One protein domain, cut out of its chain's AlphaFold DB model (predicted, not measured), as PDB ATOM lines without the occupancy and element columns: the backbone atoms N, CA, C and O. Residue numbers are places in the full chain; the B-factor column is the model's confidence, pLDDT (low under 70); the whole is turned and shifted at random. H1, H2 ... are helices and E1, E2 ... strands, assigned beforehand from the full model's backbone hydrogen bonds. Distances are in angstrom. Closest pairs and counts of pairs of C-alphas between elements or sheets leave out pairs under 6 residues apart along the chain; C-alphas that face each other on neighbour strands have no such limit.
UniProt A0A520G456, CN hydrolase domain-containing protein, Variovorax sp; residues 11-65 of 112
ATOM      1  N   ARG A  11     -58.076 -32.145  14.615       83.81
ATOM      2  CA  ARG A  11     -59.270 -32.986  14.858       83.81
ATOM      3  C   ARG A  11     -58.951 -34.454  15.187       83.81
ATOM      4  O   ARG A  11     -59.872 -35.230  15.396       83.81
ATOM      5  N   GLY A  12     -57.677 -34.843  15.219       89.31
ATOM      6  CA  GLY A  12     -57.293 -36.255  15.292       89.31
ATOM      7  C   GLY A  12     -57.434 -36.939  13.930       89.31
ATOM      8  O   GLY A  12     -57.074 -36.334  12.921       89.31
ATOM      9  N   GLY A  13     -57.949 -38.172  13.907       90.44
ATOM     10  CA  GLY A  13     -58.067 -38.984  12.687       90.44
ATOM     11  C   GLY A  13     -57.179 -40.226  12.649       90.44
ATOM     12  O   GLY A  13     -56.752 -40.629  11.571       90.44
ATOM     13  N   SER A  14     -56.867 -40.825  13.802       92.19
ATOM     14  CA  SER A  14     -56.079 -42.061  13.847       92.19
ATOM     15  C   SER A  14     -56.774 -43.178  13.060       92.19
ATOM     16  O   SER A  14     -57.980 -43.396  13.215       92.19
ATOM     17  N   CYS A  15     -56.007 -43.882  12.231       94.62
ATOM     18  CA  CYS A  15     -56.463 -45.026  11.450       94.62
ATOM     19  C   CYS A  15     -55.356 -46.080  11.316       94.62
ATOM     20  O   CYS A  15     -54.182 -45.802  11.561       94.62
ATOM     21  N   ILE A  16     -55.755 -47.295  10.952       95.88
ATOM     22  CA  ILE A  16     -54.893 -48.430  10.634       95.88
ATOM     23  C   ILE A  16     -55.203 -48.808   9.190       95.88
ATOM     24  O   ILE A  16     -56.368 -49.021   8.852       95.88
ATOM     25  N   ILE A  17     -54.168 -48.870   8.359       96.00
ATOM     26  CA  ILE A  17     -54.265 -49.158   6.928       96.00
ATOM     27  C   ILE A  17     -53.366 -50.354   6.632       96.00
ATOM     28  O   ILE A  17     -52.274 -50.467   7.202       96.00
ATOM     29  N   ASP A  18     -53.836 -51.257   5.784       94.88
ATOM     30  CA  ASP A  18     -53.073 -52.418   5.355       94.88
ATOM     31  C   ASP A  18     -52.022 -52.063   4.268       94.88
ATOM     32  O   ASP A  18     -51.992 -50.942   3.754       94.88
ATOM     33  N   PRO A  19     -51.125 -52.995   3.897       94.88
ATOM     34  CA  PRO A  19     -50.127 -52.758   2.849       94.88
ATOM     35  C   PRO A  19     -50.692 -52.537   1.435       94.88
ATOM     36  O   PRO A  19     -49.947 -52.100   0.559       94.88
ATOM     37  N   PHE A  20     -51.962 -52.867   1.195       94.00
ATOM     38  CA  PHE A  20     -52.653 -52.668  -0.080       94.00
ATOM     39  C   PHE A  20     -53.433 -51.344  -0.130       94.00
ATOM     40  O   PHE A  20     -53.863 -50.932  -1.204       94.00
ATOM     41  N   GLY A  21     -53.548 -50.639   1.000       92.44
ATOM     42  CA  GLY A  21     -54.236 -49.357   1.123       92.44
ATOM     43  C   GLY A  21     -55.646 -49.443   1.715       92.44
ATOM     44  O   GLY A  21     -56.312 -48.413   1.810       92.44
ATOM     45  N   GLU A  22     -56.097 -50.620   2.147       94.19
ATOM     46  CA  GLU A  22     -57.411 -50.814   2.763       94.19
ATOM     47  C   GLU A  22     -57.426 -50.338   4.218       94.19
ATOM     48  O   GLU A  22     -56.496 -50.573   4.994       94.19
ATOM     49  N   ILE A  23     -58.511 -49.673   4.623       94.81
ATOM     50  CA  ILE A  23     -58.658 -49.127   5.976       94.81
ATOM     51  C   ILE A  23     -59.216 -50.212   6.903       94.81
ATOM     52  O   ILE A  23     -60.398 -50.544   6.847       94.81
ATOM     53  N   LEU A  24     -58.378 -50.723   7.804       93.75
ATOM     54  CA  LEU A  24     -58.751 -51.751   8.780       93.75
ATOM     55  C   LEU A  24     -59.449 -51.166  10.018       93.75
ATOM     56  O   LEU A  24     -60.292 -51.816  10.630       93.75
ATOM     57  N   ALA A  25     -59.092 -49.940  10.411       92.06
ATOM     58  CA  ALA A  25     -59.748 -49.214  11.498       92.06
ATOM     59  C   ALA A  25     -59.601 -47.695  11.314       92.06
ATOM     60  O   ALA A  25     -58.532 -47.221  10.946       92.06
ATOM     61  N   GLY A  26     -60.631 -46.910  11.645       86.62
ATOM     62  CA  GLY A  26     -60.624 -45.439  11.523       86.62
ATOM     63  C   GLY A  26     -61.172 -44.934  10.175       86.62
ATOM     64  O   GLY A  26     -61.765 -45.727   9.450       86.62
ATOM     65  N   PRO A  27     -61.023 -43.635   9.829       86.94
ATOM     66  CA  PRO A  27     -60.489 -42.522  10.624       86.94
ATOM     67  C   PRO A  27     -61.531 -41.941  11.595       86.94
ATOM     68  O   PRO A  27     -62.630 -41.560  11.200       86.94
ATOM     69  N   ASN A  28     -61.187 -41.839  12.882       86.75
ATOM     70  CA  ASN A  28     -62.087 -41.272  13.893       86.75
ATOM     71  C   ASN A  28     -61.707 -39.823  14.239       86.75
ATOM     72  O   ASN A  28     -60.609 -39.562  14.734       86.75
ATOM     73  N   PHE A  29     -62.638 -38.899  13.998       88.25
ATOM     74  CA  PHE A  29     -62.505 -37.465  14.290       88.25
ATOM     75  C   PHE A  29     -63.453 -36.970  15.387       88.25
ATOM     76  O   PHE A  29     -63.380 -35.809  15.790       88.25
ATOM     77  N   GLU A  30     -64.388 -37.813  15.824       83.38
ATOM     78  CA  GLU A  30     -65.512 -37.394  16.666       83.38
ATOM     79  C   GLU A  30     -65.241 -37.617  18.147       83.38
ATOM     80  O   GLU A  30     -65.661 -36.818  18.985       83.38
ATOM     81  N   ARG A  31     -64.527 -38.695  18.479       83.44
ATOM     82  CA  ARG A  31     -64.278 -39.088  19.864       83.44
ATOM     83  C   ARG A  31     -62.886 -39.663  20.061       83.44
ATOM     84  O   ARG A  31     -62.291 -40.231  19.147       83.44
ATOM     85  N   GLU A  32     -62.416 -39.581  21.297       88.38
ATOM     86  CA  GLU A  32     -61.265 -40.352  21.749       88.38
ATOM     87  C   GLU A  32     -61.581 -41.849  21.626       88.38
ATOM     88  O   GLU A  32     -62.648 -42.321  22.024       88.38
ATOM     89  N   THR A  33     -60.706 -42.602  20.968       88.12
ATOM     90  CA  THR A  33     -60.878 -44.040  20.742       88.12
ATOM     91  C   THR A  33     -59.518 -44.672  20.507       88.12
ATOM     92  O   THR A  33     -58.665 -44.084  19.843       88.12
ATOM     93  N   THR A  34     -59.357 -45.896  21.000       91.94
ATOM     94  CA  THR A  34     -58.223 -46.764  20.685       91.94
ATOM     95  C   THR A  34     -58.629 -47.685  19.532       91.94
ATOM     96  O   THR A  34     -59.369 -48.640  19.770       91.94
ATOM     97  N   PRO A  35     -58.231 -47.402  18.276       90.94
ATOM     98  CA  PRO A  35     -58.514 -48.301  17.165       90.94
ATOM     99  C   PRO A  35     -57.727 -49.605  17.339       90.94
ATOM    100  O   PRO A  35     -56.536 -49.584  17.647       90.94
ATOM    101  N   ALA A  36     -58.400 -50.731  17.125       94.06
ATOM    102  CA  ALA A  36     -57.805 -52.060  17.118       94.06
ATOM    103  C   ALA A  36     -58.231 -52.781  15.837       94.06
ATOM    104  O   ALA A  36     -59.379 -52.657  15.414       94.06
ATOM    105  N   ALA A  37     -57.302 -53.513  15.229       95.19
ATOM    106  CA  ALA A  37     -57.533 -54.322  14.040       95.19
ATOM    107  C   ALA A  37     -56.663 -55.581  14.100       95.19
ATOM    108  O   ALA A  37     -55.572 -55.560  14.678       95.19
ATOM    109  N   GLU A  38     -57.139 -56.666  13.497       95.19
ATOM    110  CA  GLU A  38     -56.329 -57.856  13.260       95.19
ATOM    111  C   GLU A  38     -55.422 -57.627  12.047       95.19
ATOM    112  O   GLU A  38     -55.834 -57.027  11.054       95.19
ATOM    113  N   ILE A  39     -54.168 -58.071  12.141       95.38
ATOM    114  CA  ILE A  39     -53.154 -57.812  11.118       95.38
ATOM    115  C   ILE A  39     -52.656 -59.139  10.559       95.38
ATOM    116  O   ILE A  39     -51.973 -59.898  11.251       95.38
ATOM    117  N   ASP A  40     -52.918 -59.372   9.272       94.56
ATOM    118  CA  ASP A  40     -52.299 -60.467   8.533       94.56
ATOM    119  C   ASP A  40     -50.862 -60.100   8.132       94.56
ATOM    120  O   ASP A  40     -50.606 -59.285   7.244       94.56
ATOM    121  N   ARG A  41     -49.886 -60.749   8.770       94.94
ATOM    122  CA  ARG A  41     -48.460 -60.525   8.493       94.94
ATOM    123  C   ARG A  41     -48.028 -61.074   7.132       94.94
ATOM    124  O   ARG A  41     -47.028 -60.603   6.592       94.94
ATOM    125  N   GLN A  42     -48.759 -62.034   6.561       95.69
ATOM    126  CA  GLN A  42     -48.462 -62.576   5.233       95.69
ATOM    127  C   GLN A  42     -48.763 -61.558   4.127       95.69
ATOM    128  O   GLN A  42     -48.140 -61.602   3.063       95.69
ATOM    129  N   ALA A  43     -49.639 -60.581   4.393       94.25
ATOM    130  CA  ALA A  43     -49.910 -59.475   3.477       94.25
ATOM    131  C   ALA A  43     -48.652 -58.661   3.139       94.25
ATOM    132  O   ALA A  43     -48.528 -58.186   2.015       94.25
ATOM    133  N   ILE A  44     -47.679 -58.568   4.053       94.31
ATOM    134  CA  ILE A  44     -46.422 -57.837   3.828       94.31
ATOM    135  C   ILE A  44     -45.606 -58.480   2.702       94.31
ATOM    136  O   ILE A  44     -45.091 -57.778   1.834       94.31
ATOM    137  N   ALA A  45     -45.486 -59.810   2.708       94.56
ATOM    138  CA  ALA A  45     -44.735 -60.527   1.681       94.56
ATOM    139  C   ALA A  45     -45.417 -60.412   0.310       94.56
ATOM    140  O   ALA A  45     -44.736 -60.191  -0.686       94.56
ATOM    141  N   ARG A  46     -46.755 -60.496   0.276       94.81
ATOM    142  CA  ARG A  46     -47.546 -60.317  -0.952       94.81
ATOM    143  C   ARG A  46     -47.413 -58.895  -1.512       94.81
ATOM    144  O   ARG A  46     -47.065 -58.738  -2.668       94.81
ATOM    145  N   SER A  47     -47.568 -57.873  -0.672       94.75
ATOM    146  CA  SER A  47     -47.413 -56.468  -1.081       94.75
ATOM    147  C   SER A  47     -45.998 -56.158  -1.586       94.75
ATOM    148  O   SER A  47     -45.829 -55.481  -2.596       94.75
ATOM    149  N   LYS A  48     -44.959 -56.723  -0.955       94.50
ATOM    150  CA  LYS A  48     -43.578 -56.609  -1.451       94.50
ATOM    151  C   LYS A  48     -43.347 -57.329  -2.776       94.50
ATOM    152  O   LYS A  48     -42.497 -56.890  -3.542       94.50
ATOM    153  N   PHE A  49     -44.058 -58.424  -3.038       92.94
ATOM    154  CA  PHE A  49     -43.991 -59.091  -4.336       92.94
ATOM    155  C   PHE A  49     -44.506 -58.173  -5.452       92.94
ATOM    156  O   PHE A  49     -43.890 -58.116  -6.512       92.94
ATOM    157  N   ASP A  50     -45.561 -57.402  -5.178       91.69
ATOM    158  CA  ASP A  50     -46.090 -56.416  -6.122       91.69
ATOM    159  C   ASP A  50     -45.170 -55.187  -6.249       91.69
ATOM    160  O   ASP A  50     -44.940 -54.696  -7.356       91.69
ATOM    161  N   PHE A  51     -44.620 -54.683  -5.133       91.81
ATOM    162  CA  PHE A  51     -43.759 -53.497  -5.143       91.81
ATOM    163  C   PHE A  51     -42.693 -53.479  -4.030       91.81
ATOM    164  O   PHE A  51     -42.966 -53.162  -2.871       91.81
ATOM    165  N   ASP A  52     -41.429 -53.728  -4.401       93.12
ATOM    166  CA  ASP A  52     -40.277 -53.674  -3.485       93.12
ATOM    167  C   ASP A  52     -39.279 -52.560  -3.846       93.12
ATOM    168  O   ASP A  52     -38.307 -52.766  -4.580       93.12
ATOM    169  N   VAL A  53     -39.514 -51.365  -3.293       92.69
ATOM    170  CA  VAL A  53     -38.755 -50.128  -3.586       92.69
ATOM    171  C   VAL A  53     -37.267 -50.195  -3.256       92.69
ATOM    172  O   VAL A  53     -36.452 -49.573  -3.931       92.69
ATOM    173  N   THR A  54     -36.900 -50.914  -2.198       91.31
ATOM    174  CA  THR A  54     -35.513 -50.991  -1.714       91.31
ATOM    175  C   THR A  54     -34.754 -52.198  -2.258       91.31
ATOM    176  O   THR A  54     -33.557 -52.306  -2.011       91.31
ATOM    177  N   GLY A  55     -35.435 -53.108  -2.961       90.75
ATOM    178  CA  GLY A  55     -34.865 -54.337  -3.510       90.75
ATOM    179  C   GLY A  55     -34.937 -54.362  -5.031       90.75
ATOM    180  O   GLY A  55     -34.162 -53.670  -5.682       90.75
ATOM    181  N   HIS A  56     -35.841 -55.163  -5.606       92.00
ATOM    182  CA  HIS A  56     -35.873 -55.404  -7.060       92.00
ATOM    183  C   HIS A  56     -36.063 -54.127  -7.896       92.00
ATOM    184  O   HIS A  56     -35.451 -53.993  -8.954       92.00
ATOM    185  N   TYR A  57     -36.859 -53.173  -7.410       92.88
ATOM    186  CA  TYR A  57     -37.078 -51.898  -8.099       92.88
ATOM    187  C   TYR A  57     -36.027 -50.834  -7.758       92.88
ATOM    188  O   TYR A  57     -36.088 -49.718  -8.281       92.88
ATOM    189  N   ALA A  58     -35.047 -51.148  -6.906       94.38
ATOM    190  CA  ALA A  58     -33.976 -50.217  -6.605       94.38
ATOM    191  C   ALA A  58     -33.080 -50.024  -7.838       94.38
ATOM    192  O   ALA A  58     -32.608 -50.979  -8.453       94.38
ATOM    193  N   ARG A  59     -32.796 -48.759  -8.167       94.12
ATOM    194  CA  ARG A  59     -31.814 -48.352  -9.184       94.12
ATOM    195  C   ARG A  59     -30.580 -47.748  -8.510       94.12
ATOM    196  O   ARG A  59     -30.424 -46.523  -8.517       94.12
ATOM    197  N   PRO A  60     -29.717 -48.578  -7.886       92.94
ATOM    198  CA  PRO A  60     -28.548 -48.099  -7.145       92.94
ATOM    199  C   PRO A  60     -27.500 -47.435  -8.047       92.94
ATOM    200  O   PRO A  60     -26.622 -46.728  -7.559       92.94
ATOM    201  N   ASP A  61     -27.590 -47.665  -9.355       93.00
ATOM    202  CA  ASP A  61     -26.803 -47.005 -10.389       93.00
ATOM    203  C   ASP A  61     -27.237 -45.549 -10.636       93.00
ATOM    204  O   ASP A  61     -26.419 -44.740 -11.065       93.00
ATOM    205  N   VAL A  62     -28.492 -45.199 -10.334       95.94
ATOM    206  CA  VAL A  62     -29.027 -43.837 -10.500       95.94
ATOM    207  C   VAL A  62     -29.042 -43.082  -9.173       95.94
ATOM    208  O   VAL A  62     -28.578 -41.945  -9.099       95.94
ATOM    209  N   PHE A  63     -29.561 -43.703  -8.110       92.81
ATOM    210  CA  PHE A  63     -29.722 -43.065  -6.806       92.81
ATOM    211  C   PHE A  63     -29.056 -43.873  -5.698       92.81
ATOM    212  O   PHE A  63     -29.246 -45.082  -5.579       92.81
ATOM    213  N   ARG A  64     -28.337 -43.174  -4.814       93.88
ATOM    214  CA  ARG A  64     -27.782 -43.743  -3.586       93.88
ATOM    215  C   ARG A  64     -28.070 -42.828  -2.403       93.88
ATOM    216  O   ARG A  64     -27.653 -41.673  -2.396       93.88
ATOM    217  N   LEU A  65     -28.732 -43.367  -1.383       93.62
ATOM    218  CA  LEU A  65     -28.914 -42.703  -0.096       93.62
ATOM    219  C   LEU A  65     -27.790 -43.126   0.860       93.62
ATOM    220  O   LEU A  65     -27.559 -44.317   1.060       93.62
TER     221      LEU A  65
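AT A GLANCE: This is residues 11 to 65 of the 112 residues of the protein "CN hydrolase domain-containing protein" of Variovorax sp (UniProt A0A520G456). With little regular structure, this is a flat, drawn-out trace: a two-strand hairpin, E1 and E2, towards one end, one helix, H1, near mid-length, and residues 57 to 65 sticking out at the other end. The link of residues 29 to 41 folds back from E2 to H1. The printed part has 55 residues, with E1, E2 antiparallel, then H1; the class is mixed, with 19 residues in named elements. It is extended, radius of gyration of the C-alphas 16.1 A, spanning 49 by 26 by 13 A.

HOW THE PARTS SIT: Look at E1, residues 14 to 17, and E2, residues 23 to 28: this hairpin is antiparallel at 168 degrees, with N 16 and O 25 2.8 A apart, within hydrogen-bond range. H1, residues 42 to 50, is apart from E1; its O i to N i+4 pairs are all within hydrogen-bond range.

IN THESE COORDINATES: Find C-alpha 14 at (-56.079, -42.061, 13.847), where E1 begins its 10.1 A; E2 runs 11.7 A. H1 runs 13.1 A to C-alpha 50 at (-46.090, -56.416, -6.122).

THE WHOLE: The C-alphas farthest apart, Arg 31 and Asp 61, are 48.8 A apart. The printed part has no cut; the link E2 to H1 is long. No printed residue is under 70 in pLDDT.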